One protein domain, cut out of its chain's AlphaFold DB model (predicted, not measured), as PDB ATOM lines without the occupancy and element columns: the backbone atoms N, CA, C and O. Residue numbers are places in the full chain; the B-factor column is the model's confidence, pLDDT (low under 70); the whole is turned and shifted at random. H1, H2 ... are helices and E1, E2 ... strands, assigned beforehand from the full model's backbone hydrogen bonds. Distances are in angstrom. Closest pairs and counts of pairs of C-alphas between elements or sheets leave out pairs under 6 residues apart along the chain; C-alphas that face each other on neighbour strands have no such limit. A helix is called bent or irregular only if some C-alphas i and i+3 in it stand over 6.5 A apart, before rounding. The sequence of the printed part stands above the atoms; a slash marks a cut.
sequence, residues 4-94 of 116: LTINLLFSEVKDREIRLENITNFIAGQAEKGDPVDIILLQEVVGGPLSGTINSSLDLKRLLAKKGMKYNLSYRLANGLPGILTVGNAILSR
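AT A GLANCE: This is residues 4 to 94 of the 116 residues of an uncharacterized protein of Candidatus Methanoperedenaceae archaeon GB37 (UniProt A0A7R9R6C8). A twisted wall of four strands has two helices, H1 and H2, side by side over one face; its other face is bare. The printed part has 91 residues, of mixed class, with elements E1, H1, E2, H2, E3, E4; the mixed sheet's order is E1, E2, E4, E3. It is compact, radius of gyration of the C-alphas 12.7 A, spanning 41 by 23 by 19 A.

IN THESE COORDINATES: E1, residues 4 to 7, begins at C-alpha 4 (81.668, 84.668, 272.458). H1, residues 10 to 32, is 29.2 A long and irregular: C-alphas 11 and 14 are 8.7 A apart. E2 is residues 37 to 47, H2 56 to 66, E3 72 to 81, and E4 85 to 93, ending at C-alpha 93 (77.160, 75.447, 270.878).

HOW THE PARTS SIT: Within hydrogen-bond range are N 6 and O 41, 2.9 A, in parallel E1 and E2; N 40 and O 92, 2.8 A, in antiparallel E2 and E4; and N 74 and O 91, 2.9 A, in the hairpin E3 and E4. E1, H1, E2 form a strand-helix-strand unit, parallel neighbours joined through a helix; E2, H2, E3 form a split one, with E4 between; both crossovers are right-handed. With residues 20 to 28 alone, H1 touches H2, closest C-alphas Thr 24 and Leu 64, 5.9 A. Every O i to N i+4 pair is within range in H2, 14 of 19 in H1.

THE WHOLE: The printed part has no cut and no long link. Residues 10, 11 and 13 have pLDDT under 70.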
ATOM      1  N   LEU A   4      80.515  84.084 273.134       98.19
ATOM      2  CA  LEU A   4      81.668  84.668 272.458       98.19
ATOM      3  C   LEU A   4      81.280  84.976 271.013       98.19
ATOM      4  O   LEU A   4      80.820  84.088 270.303       98.19
ATOM      5  N   THR A   5      81.497  86.206 270.557       97.69
ATOM      6  CA  THR A   5      81.456  86.544 269.128       97.69
ATOM      7  C   THR A   5      82.849  86.935 268.677       97.69
ATOM      8  O   THR A   5      83.528  87.690 269.369       97.69
ATOM      9  N   ILE A   6      83.295  86.397 267.547       96.12
ATOM     10  CA  ILE A   6      84.628  86.673 267.028       96.12
ATOM     11  C   ILE A   6      84.678  86.528 265.511       96.12
ATOM     12  O   ILE A   6      84.183  85.561 264.929       96.12
ATOM     13  N   ASN A   7      85.348  87.485 264.886       94.00
ATOM     14  CA  ASN A   7      85.715  87.432 263.486       94.00
ATOM     15  C   ASN A   7      87.079  86.730 263.349       94.00
ATOM     16  O   ASN A   7      88.027  87.072 264.057       94.00
ATOM     17  N   LEU A   8      87.175  85.721 262.477       90.56
ATOM     18  CA  LEU A   8      88.409  84.951 262.273       90.56
ATOM     19  C   LEU A   8      89.442  85.643 261.368       90.56
ATOM     20  O   LEU A   8      90.564  85.133 261.271       90.56
ATOM     21  N   LEU A   9      89.091  86.795 260.784       81.38
ATOM     22  CA  LEU A   9      89.933  87.642 259.937       81.38
ATOM     23  C   LEU A   9      90.502  86.852 258.752       81.38
ATOM     24  O   LEU A   9      91.653  86.404 258.771       81.38
ATOM     25  N   PHE A  10      89.679  86.653 257.717       68.81
ATOM     26  CA  PHE A  10      90.038  85.815 256.566       68.81
ATOM     27  C   PHE A  10      91.276  86.317 255.816       68.81
ATOM     28  O   PHE A  10      91.967  85.520 255.184       68.81
ATOM     29  N   SER A  11      91.537  87.626 255.857       69.81
ATOM     30  CA  SER A  11      92.644  88.284 255.158       69.81
ATOM     31  C   SER A  11      94.022  87.823 255.650       69.81
ATOM     32  O   SER A  11      95.000  87.906 254.910       69.81
ATOM     33  N   GLU A  12      94.102  87.251 256.853       73.25
ATOM     34  CA  GLU A  12      95.341  86.810 257.499       73.25
ATOM     35  C   GLU A  12      95.438  85.279 257.570       73.25
ATOM     36  O   GLU A  12      95.659  84.673 258.620       73.25
ATOM     37  N   VAL A  13      95.275  84.620 256.418       69.06
ATOM     38  CA  VAL A  13      95.276  83.148 256.299       69.06
ATOM     39  C   VAL A  13      96.534  82.504 256.902       69.06
ATOM     40  O   VAL A  13      96.446  81.403 257.445       69.06
ATOM     41  N   LYS A  14      97.691  83.184 256.830       75.06
ATOM     42  CA  LYS A  14      98.990  82.667 257.300       75.06
ATOM     43  C   LYS A  14      99.032  82.423 258.812       75.06
ATOM     44  O   LYS A  14      99.576  81.410 259.230       75.06
ATOM     45  N   ASP A  15      98.397  83.284 259.605       82.94
ATOM     46  CA  ASP A  15      98.429  83.219 261.076       82.94
ATOM     47  C   ASP A  15      97.185  82.538 261.669       82.94
ATOM     48  O   ASP A  15      96.984  82.501 262.888       82.94
ATOM     49  N   ARG A  16      96.329  81.968 260.810       87.38
ATOM     50  CA  ARG A  16      95.063  81.351 261.217       87.38
ATOM     51  C   ARG A  16      95.256  80.266 262.268       87.38
ATOM     52  O   ARG A  16      94.465  80.204 263.202       87.38
ATOM     53  N   GLU A  17      96.244  79.390 262.106       87.69
ATOM     54  CA  GLU A  17      96.453  78.273 263.038       87.69
ATOM     55  C   GLU A  17      96.718  78.786 264.455       87.69
ATOM     56  O   GLU A  17      95.994  78.424 265.381       87.69
ATOM     57  N   ILE A  18      97.647  79.736 264.592       91.62
ATOM     58  CA  ILE A  18      97.977  80.394 265.861       91.62
ATOM     59  C   ILE A  18      96.745  81.102 266.438       91.62
ATOM     60  O   ILE A  18      96.447  80.984 267.627       91.62
ATOM     61  N   ARG A  19      95.972  81.808 265.602       91.88
ATOM     62  CA  ARG A  19      94.724  82.456 266.031       91.88
ATOM     63  C   ARG A  19      93.721  81.442 266.580       91.88
ATOM     64  O   ARG A  19      93.161  81.664 267.651       91.88
ATOM     65  N   LEU A  20      93.490  80.335 265.875       94.94
ATOM     66  CA  LEU A  20      92.567  79.294 266.321       94.94
ATOM     67  C   LEU A  20      93.041  78.634 267.621       94.94
ATOM     68  O   LEU A  20      92.215  78.360 268.496       94.94
ATOM     69  N   GLU A  21      94.345  78.423 267.788       95.69
ATOM     70  CA  GLU A  21      94.921  77.942 269.046       95.69
ATOM     71  C   GLU A  21      94.695  78.928 270.194       95.69
ATOM     72  O   GLU A  21      94.214  78.526 271.254       95.69
ATOM     73  N   ASN A  22      94.942  80.219 269.973       95.88
ATOM     74  CA  ASN A  22      94.711  81.267 270.969       95.88
ATOM     75  C   ASN A  22      93.238  81.348 271.386       95.88
ATOM     76  O   ASN A  22      92.938  81.391 272.579       95.88
ATOM     77  N   ILE A  23      92.312  81.287 270.424       96.88
ATOM     78  CA  ILE A  23      90.868  81.237 270.696       96.88
ATOM     79  C   ILE A  23      90.524  79.993 271.521       96.88
ATOM     80  O   ILE A  23      89.804  80.075 272.516       96.88
ATOM     81  N   THR A  24      91.067  78.835 271.144       97.94
ATOM     82  CA  THR A  24      90.846  77.569 271.856       97.94
ATOM     83  C   THR A  24      91.369  77.641 273.296       97.94
ATOM     84  O   THR A  24      90.693  77.185 274.219       97.94
ATOM     85  N   ASN A  25      92.556  78.216 273.504       98.00
ATOM     86  CA  ASN A  25      93.164  78.399 274.822       98.00
ATOM     87  C   ASN A  25      92.361  79.371 275.687       98.00
ATOM     88  O   ASN A  25      92.117  79.075 276.854       98.00
ATOM     89  N   PHE A  26      91.883  80.478 275.114       98.06
ATOM     90  CA  PHE A  26      90.988  81.407 275.801       98.06
ATOM     91  C   PHE A  26      89.711  80.703 276.281       98.06
ATOM     92  O   PHE A  26      89.376  80.770 277.462       98.06
ATOM     93  N   ILE A  27      89.029  79.970 275.394       98.19
ATOM     94  CA  ILE A  27      87.789  79.248 275.730       98.19
ATOM     95  C   ILE A  27      88.034  78.204 276.829       98.19
ATOM     96  O   ILE A  27      87.217  78.071 277.741       98.19
ATOM     97  N   ALA A  28      89.156  77.484 276.762       97.94
ATOM     98  CA  ALA A  28      89.538  76.515 277.786       97.94
ATOM     99  C   ALA A  28      89.784  77.189 279.144       97.94
ATOM    100  O   ALA A  28      89.208  76.767 280.144       97.94
ATOM    101  N   GLY A  29      90.553  78.280 279.169       98.19
ATOM    102  CA  GLY A  29      90.828  79.025 280.399       98.19
ATOM    103  C   GLY A  29      89.569  79.626 281.027       98.19
ATOM    104  O   GLY A  29      89.453  79.684 282.247       98.19
ATOM    105  N   GLN A  30      88.585  80.028 280.218       98.00
ATOM    106  CA  GLN A  30      87.278  80.454 280.722       98.00
ATOM    107  C   GLN A  30      86.515  79.304 281.396       98.00
ATOM    108  O   GLN A  30      85.941  79.491 282.467       98.00
ATOM    109  N   ALA A  31      86.559  78.097 280.828       96.62
ATOM    110  CA  ALA A  31      85.947  76.923 281.448       96.62
ATOM    111  C   ALA A  31      86.614  76.543 282.784       96.62
ATOM    112  O   ALA A  31      85.908  76.211 283.733       96.62
ATOM    113  N   GLU A  32      87.944  76.636 282.880       96.88
ATOM    114  CA  GLU A  32      88.701  76.373 284.117       96.88
ATOM    115  C   GLU A  32      88.358  77.356 285.245       96.88
ATOM    116  O   GLU A  32      88.343  76.977 286.414       96.88
ATOM    117  N   LYS A  33      88.017  78.603 284.900       97.31
ATOM    118  CA  LYS A  33      87.586  79.638 285.855       97.31
ATOM    119  C   LYS A  33      86.137  79.488 286.328       97.31
ATOM    120  O   LYS A  33      85.694  80.273 287.156       97.31
ATOM    121  N   GLY A  34      85.396  78.504 285.815       96.75
ATOM    122  CA  GLY A  34      83.972  78.335 286.112       96.75
ATOM    123  C   GLY A  34      83.036  79.163 285.226       96.75
ATOM    124  O   GLY A  34      81.826  79.104 285.424       96.75
ATOM    125  N   ASP A  35      83.566  79.845 284.204       97.12
ATOM    126  CA  ASP A  35      82.817  80.687 283.264       97.12
ATOM    127  C   ASP A  35      82.855  80.111 281.839       97.12
ATOM    128  O   ASP A  35      83.365  80.751 280.913       97.12
ATOM    129  N   PRO A  36      82.344  78.891 281.603       97.25
ATOM    130  CA  PRO A  36      82.448  78.255 280.298       97.25
ATOM    131  C   PRO A  36      81.769  79.090 279.215       97.25
ATOM    132  O   PRO A  36      80.663  79.584 279.413       97.25
ATOM    133  N   VAL A  37      82.394  79.192 278.044       98.38
ATOM    134  CA  VAL A  37      81.725  79.722 276.849       98.38
ATOM    135  C   VAL A  37      80.690  78.693 276.391       98.38
ATOM    136  O   VAL A  37      81.018  77.527 276.186       98.38
ATOM    137  N   ASP A  38      79.429  79.090 276.261       98.31
ATOM    138  CA  ASP A  38      78.335  78.183 275.894       98.31
ATOM    139  C   ASP A  38      78.031  78.223 274.397       98.31
ATOM    140  O   ASP A  38      77.672  77.205 273.793       98.31
ATOM    141  N   ILE A  39      78.184  79.409 273.802       98.44
ATOM    142  CA  ILE A  39      77.917  79.692 272.394       98.44
ATOM    143  C   ILE A  39      79.079  80.504 271.824       98.44
ATOM    144  O   ILE A  39      79.514  81.483 272.427       98.44
ATOM    145  N   ILE A  40      79.550  80.114 270.642       98.50
ATOM    146  CA  ILE A  40      80.566  80.833 269.875       98.50
ATOM    147  C   ILE A  40      79.955  81.204 268.525       98.50
ATOM    148  O   ILE A  40      79.518  80.329 267.778       98.50
ATOM    149  N   LEU A  41      79.933  82.494 268.216       98.19
ATOM    150  CA  LEU A  41      79.504  83.055 266.944       98.19
ATOM    151  C   LEU A  41      80.755  83.448 266.162       98.19
ATOM    152  O   LEU A  41      81.514  84.309 266.597       98.19
ATOM    153  N   LEU A  42      80.984  82.782 265.036       97.19
ATOM    154  CA  LEU A  42      82.140  83.007 264.181       97.19
ATOM    155  C   LEU A  42      81.731  83.774 262.931       97.19
ATOM    156  O   LEU A  42      80.838  83.322 262.207       97.19
ATOM    157  N   GLN A  43      82.428  84.873 262.658       95.25
ATOM    158  CA  GLN A  43      82.407  85.555 261.365       95.25
ATOM    159  C   GLN A  43      83.678  85.252 260.566       95.25
ATOM    160  O   GLN A  43      84.699  84.851 261.128       95.25
ATOM    161  N   GLU A  44      83.590  85.427 259.247       92.75
ATOM    162  CA  GLU A  44      84.689  85.198 258.298       92.75
ATOM    163  C   GLU A  44      85.309  83.796 258.381       92.75
ATOM    164  O   GLU A  44      86.516  83.580 258.270       92.75
ATOM    165  N   VAL A  45      84.453  82.794 258.557       93.94
ATOM    166  CA  VAL A  45      84.849  81.392 258.482       93.94
ATOM    167  C   VAL A  45      85.236  81.064 257.046       93.94
ATOM    168  O   VAL A  45      84.377  81.050 256.162       93.94
ATOM    169  N   VAL A  46      86.514  80.760 256.831       91.88
ATOM    170  CA  VAL A  46      87.062  80.394 255.523       91.88
ATOM    171  C   VAL A  46      86.997  78.900 255.271       91.88
ATOM    172  O   VAL A  46      87.150  78.095 256.190       91.88
ATOM    173  N   GLY A  47      86.830  78.521 254.012       89.81
ATOM    174  CA  GLY A  47      86.964  77.139 253.574       89.81
ATOM    175  C   GLY A  47      87.300  77.031 252.096       89.81
ATOM    176  O   GLY A  47      86.950  77.907 251.307       89.81
ATOM    177  N   GLY A  48      87.953  75.939 251.717       86.50
ATOM    178  CA  GLY A  48      88.354  75.622 250.352       86.50
ATOM    179  C   GLY A  48      89.878  75.543 250.179       86.50
ATOM    180  O   GLY A  48      90.619  76.145 250.965       86.50
ATOM    181  N   PRO A  49      90.366  74.820 249.153       84.25
ATOM    182  CA  PRO A  49      91.791  74.575 248.930       84.25
ATOM    183  C   PRO A  49      92.656  75.838 248.932       84.25
ATOM    184  O   PRO A  49      93.746  75.815 249.496       84.25
ATOM    185  N   LEU A  50      92.160  76.957 248.387       82.88
ATOM    186  CA  LEU A  50      92.917  78.216 248.343       82.88
ATOM    187  C   LEU A  50      93.132  78.848 249.724       82.88
ATOM    188  O   LEU A  50      94.048  79.642 249.903       82.88
ATOM    189  N   SER A  51      92.312  78.483 250.709       80.75
ATOM    190  CA  SER A  51      92.500  78.896 252.100       80.75
ATOM    191  C   SER A  51      93.365  77.915 252.900       80.75
ATOM    192  O   SER A  51      93.655  78.176 254.064       80.75
ATOM    193  N   GLY A  52      93.774  76.773 252.339       85.38
ATOM    194  CA  GLY A  52      94.532  75.750 253.069       85.38
ATOM    195  C   GLY A  52      93.735  75.039 254.172       85.38
ATOM    196  O   GLY A  52      94.321  74.445 255.068       85.38
ATOM    197  N   THR A  53      92.402  75.120 254.151       87.75
ATOM    198  CA  THR A  53      91.512  74.368 255.048       87.75
ATOM    199  C   THR A  53      90.218  74.000 254.330       87.75
ATOM    200  O   THR A  53      89.781  74.688 253.413       87.75
ATOM    201  N   ILE A  54      89.562  72.923 254.763       89.50
ATOM    202  CA  ILE A  54      88.189  72.623 254.341       89.50
ATOM    203  C   ILE A  54      87.220  73.649 254.943       89.50
ATOM    204  O   ILE A  54      86.325  74.118 254.243       89.50
ATOM    205  N   ASN A  55      87.378  73.983 256.229       92.12
ATOM    206  CA  ASN A  55      86.527  74.928 256.947       92.12
ATOM    207  C   ASN A  55      87.148  75.292 258.312       92.12
ATOM    208  O   ASN A  55      87.268  74.432 259.187       92.12
ATOM    209  N   SER A  56      87.458  76.567 258.546       94.44
ATOM    210  CA  SER A  56      88.122  77.007 259.780       94.44
ATOM    211  C   SER A  56      87.270  76.844 261.048       94.44
ATOM    212  O   SER A  56      87.816  76.653 262.134       94.44
ATOM    213  N   SER A  57      85.936  76.838 260.945       96.12
ATOM    214  CA  SER A  57      85.064  76.547 262.095       96.12
ATOM    215  C   SER A  57      85.091  75.067 262.484       96.12
ATOM    216  O   SER A  57      84.979  74.729 263.666       96.12
ATOM    217  N   LEU A  58      85.294  74.175 261.508       96.31
ATOM    218  CA  LEU A  58      85.512  72.756 261.771       96.31
ATOM    219  C   LEU A  58      86.872  72.533 262.437       96.31
ATOM    220  O   LEU A  58      86.973  71.718 263.354       96.31
ATOM    221  N   ASP A  59      87.894  73.276 262.019       95.88
ATOM    222  CA  ASP A  59      89.214  73.225 262.647       95.88
ATOM    223  C   ASP A  59      89.162  73.704 264.100       95.88
ATOM    224  O   ASP A  59      89.638  72.993 264.986       95.88
ATOM    225  N   LEU A  60      88.478  74.823 264.380       97.50
ATOM    226  CA  LEU A  60      88.247  75.272 265.757       97.50
ATOM    227  C   LEU A  60      87.522  74.203 266.582       97.50
ATOM    228  O   LEU A  60      87.946  73.870 267.688       97.50
ATOM    229  N   LYS A  61      86.453  73.608 266.036       98.19
ATOM    230  CA  LYS A  61      85.727  72.518 266.704       98.19
ATOM    231  C   LYS A  61      86.646  71.336 267.031       98.19
ATOM    232  O   LYS A  61      86.522  70.758 268.109       98.19
ATOM    233  N   ARG A  62      87.560  70.964 266.127       97.94
ATOM    234  CA  ARG A  62      88.540  69.889 266.359       97.94
ATOM    235  C   ARG A  62      89.520  70.250 267.474       97.94
ATOM    236  O   ARG A  62      89.787  69.403 268.320       97.94
ATOM    237  N   LEU A  63      90.027  71.483 267.507       97.81
ATOM    238  CA  LEU A  63      90.920  71.954 268.573       97.81
ATOM    239  C   LEU A  63      90.223  71.967 269.941       97.81
ATOM    240  O   LEU A  63      90.779  71.467 270.917       97.81
ATOM    241  N   LEU A  64      88.975  72.438 270.000       98.25
ATOM    242  CA  LEU A  64      88.153  72.379 271.212       98.25
ATOM    243  C   LEU A  64      87.935  70.929 271.675       98.25
ATOM    244  O   LEU A  64      88.101  70.625 272.857       98.25
ATOM    245  N   ALA A  65      87.647  70.017 270.741       97.94
ATOM    246  CA  ALA A  65      87.469  68.601 271.045       97.94
ATOM    247  C   ALA A  65      88.745  67.946 271.603       97.94
ATOM    248  O   ALA A  65      88.647  67.139 272.527       97.94
ATOM    249  N   LYS A  66      89.936  68.325 271.112       97.81
ATOM    250  CA  LYS A  66      91.226  67.867 271.668       97.81
ATOM    251  C   LYS A  66      91.415  68.273 273.134       97.81
ATOM    252  O   LYS A  66      92.100  67.568 273.865       97.81
ATOM    253  N   LYS A  67      90.781  69.361 273.580       96.06
ATOM    254  CA  LYS A  67      90.746  69.796 274.987       96.06
ATOM    255  C   LYS A  67      89.542  69.248 275.772       96.06
ATOM    256  O   LYS A  67      89.194  69.775 276.820       96.06
ATOM    257  N   GLY A  68      88.855  68.225 275.257       96.69
ATOM    258  CA  GLY A  68      87.695  67.614 275.914       96.69
ATOM    259  C   GLY A  68      86.400  68.431 275.830       96.69
ATOM    260  O   GLY A  68      85.380  68.023 276.386       96.69
ATOM    261  N   MET A  69      86.395  69.554 275.107       97.31
ATOM    262  CA  MET A  69      85.222  70.415 274.978       97.31
ATOM    263  C   MET A  69      84.395  70.031 273.750       97.31
ATOM    264  O   MET A  69      84.846  70.120 272.608       97.31
ATOM    265  N   LYS A  70      83.149  69.615 273.977       97.00
ATOM    266  CA  LYS A  70      82.245  69.158 272.915       97.00
ATOM    267  C   LYS A  70      81.303  70.280 272.490       97.00
ATOM    268  O   LYS A  70      80.500  70.749 273.290       97.00
ATOM    269  N   TYR A  71      81.375  70.645 271.213       98.38
ATOM    270  CA  TYR A  71      80.482  71.619 270.592       98.38
ATOM    271  C   TYR A  71      79.776  71.039 269.358       98.38
ATOM    272  O   TYR A  71      80.369  70.361 268.510       98.38
ATOM    273  N   ASN A  72      78.495  71.357 269.233       98.31
ATOM    274  CA  ASN A  72      77.702  71.237 268.018       98.31
ATOM    275  C   ASN A  72      78.051  72.398 267.089       98.31
ATOM    276  O   ASN A  72      78.352  73.479 267.575       98.31
ATOM    277  N   LEU A  73      78.034  72.175 265.776       97.94
ATOM    278  CA  LEU A  73      78.433  73.168 264.779       97.94
ATOM    279  C   LEU A  73      77.312  73.337 263.757       97.94
ATOM    280  O   LEU A  73      76.831  72.346 263.214       97.94
ATOM    281  N   SER A  74      76.953  74.583 263.471       97.06
ATOM    282  CA  SER A  74      76.140  74.972 262.322       97.06
ATOM    283  C   SER A  74      76.924  75.993 261.509       97.06
ATOM    284  O   SER A  74      77.225  77.069 262.016       97.06
ATOM    285  N   TYR A  75      77.242  75.673 260.258       94.50
ATOM    286  CA  TYR A  75      77.946  76.566 259.336       94.50
ATOM    287  C   TYR A  75      76.996  77.051 258.241       94.50
ATOM    288  O   TYR A  75      76.176  76.282 257.736       94.50
ATOM    289  N   ARG A  76      77.126  78.321 257.855       92.56
ATOM    290  CA  ARG A  76      76.409  78.915 256.732       92.56
ATOM    291  C   ARG A  76      77.385  79.681 255.847       92.56
ATOM    292  O   ARG A  76      77.972  80.670 256.278       92.56
ATOM    293  N   LEU A  77      77.506  79.240 254.599       88.44
ATOM    294  CA  LEU A  77      78.226  79.970 253.560       88.44
ATOM    295  C   LEU A  77      77.546  81.321 253.308       88.44
ATOM    296  O   LEU A  77      76.317  81.378 253.199       88.44
ATOM    297  N   ALA A  78      78.349  82.379 253.230       83.75
ATOM    298  CA  ALA A  78      77.902  83.724 252.888       83.75
ATOM    299  C   ALA A  78      78.303  84.087 251.452       83.75
ATOM    300  O   ALA A  78      77.433  84.431 250.661       83.75
ATOM    301  N   ASN A  79      79.590  83.939 251.113       81.88
ATOM    302  CA  ASN A  79      80.174  84.316 249.825       81.88
ATOM    303  C   ASN A  79      81.211  83.289 249.334       81.88
ATOM    304  O   ASN A  79      81.702  82.450 250.094       81.88
ATOM    305  N   GLY A  80      81.592  83.418 248.062       80.94
ATOM    306  CA  GLY A  80      82.651  82.636 247.424       80.94
ATOM    307  C   GLY A  80      82.139  81.439 246.625       80.94
ATOM    308  O   GLY A  80      80.935  81.227 246.483       80.94
ATOM    309  N   LEU A  81      83.075  80.662 246.082       80.25
ATOM    310  CA  LEU A  81      82.799  79.511 245.228       80.25
ATOM    311  C   LEU A  81      83.044  78.214 246.020       80.25
ATOM    312  O   LEU A  81      84.195  77.933 246.384       80.25
ATOM    313  N   PRO A  82      81.986  77.425 246.310       76.69
ATOM    314  CA  PRO A  82      82.115  76.139 246.985       76.69
ATOM    315  C   PRO A  82      83.190  75.252 246.356       76.69
ATOM    316  O   PRO A  82      83.239  75.082 245.143       76.69
ATOM    317  N   GLY A  83      84.060  74.688 247.196       75.62
ATOM    318  CA  GLY A  83      85.165  73.834 246.750       75.62
ATOM    319  C   GLY A  83      86.421  74.575 246.277       75.62
ATOM    320  O   GLY A  83      87.408  73.909 245.989       75.62
ATOM    321  N   ILE A  84      86.426  75.916 246.248       82.75
ATOM    322  CA  ILE A  84      87.601  76.725 245.873       82.75
ATOM    323  C   ILE A  84      88.015  77.660 247.013       82.75
ATOM    324  O   ILE A  84      89.062  77.461 247.635       82.75
ATOM    325  N   LEU A  85      87.179  78.657 247.300       85.06
ATOM    326  CA  LEU A  85      87.347  79.617 248.387       85.06
ATOM    327  C   LEU A  85      85.969  80.132 248.784       85.06
ATOM    328  O   LEU A  85      85.224  80.653 247.957       85.06
ATOM    329  N   THR A  86      85.642  79.988 250.056       89.81
ATOM    330  CA  THR A  86      84.353  80.355 250.630       89.81
ATOM    331  C   THR A  86      84.575  81.120 251.916       89.81
ATOM    332  O   THR A  86      85.525  80.843 252.648       89.81
ATOM    333  N   VAL A  87      83.679  82.062 252.183       91.19
ATOM    334  CA  VAL A  87      83.604  82.804 253.438       91.19
ATOM    335  C   VAL A  87      82.185  82.656 253.969       91.19
ATOM    336  O   VAL A  87      81.210  82.698 253.215       91.19
ATOM    337  N   GLY A  88      82.043  82.441 255.269       92.81
ATOM    338  CA  GLY A  88      80.744  82.269 255.898       92.81
ATOM    339  C   GLY A  88      80.753  82.587 257.379       92.81
ATOM    340  O   GLY A  88      81.736  83.074 257.929       92.81
ATOM    341  N   ASN A  89      79.638  82.265 258.019       95.69
ATOM    342  CA  ASN A  89      79.463  82.383 259.457       95.69
ATOM    343  C   ASN A  89      79.243  80.996 260.057       95.69
ATOM    344  O   ASN A  89      78.729  80.090 259.391       95.69
ATOM    345  N   ALA A  90      79.592  80.822 261.326       97.19
ATOM    346  CA  ALA A  90      79.300  79.590 262.044       97.19
ATOM    347  C   ALA A  90      78.834  79.843 263.474       97.19
ATOM    348  O   ALA A  90      79.174  80.842 264.097       97.19
ATOM    349  N   ILE A  91      78.076  78.886 263.995       98.19
ATOM    350  CA  ILE A  91      77.666  78.807 265.391       98.19
ATOM    351  C   ILE A  91      78.250  77.521 265.957       98.19
ATOM    352  O   ILE A  91      77.961  76.439 265.436       98.19
ATOM    353  N   LEU A  92      79.026  77.625 267.034       98.44
ATOM    354  CA  LEU A  92      79.345  76.491 267.889       98.44
ATOM    355  C   LEU A  92      78.527  76.590 269.178       98.44
ATOM    356  O   LEU A  92      78.460  77.654 269.782       98.44
ATOM    357  N   SER A  93      77.921  75.488 269.621       98.19
ATOM    358  CA  SER A  93      77.160  75.447 270.878       98.19
ATOM    359  C   SER A  93      77.436  74.181 271.682       98.19
ATOM    360  O   SER A  93      77.473  73.084 271.122       98.19
ATOM    361  N   ARG A  94      77.571  74.304 273.007       97.75
ATOM    362  CA  ARG A  94      77.630  73.146 273.921       97.75
ATOM    363  C   ARG A  94      76.329  72.334 273.919       97.75
ATOM    364  O   ARG A  94      76.345  71.138 274.197       97.75
TER     365      ARG A  94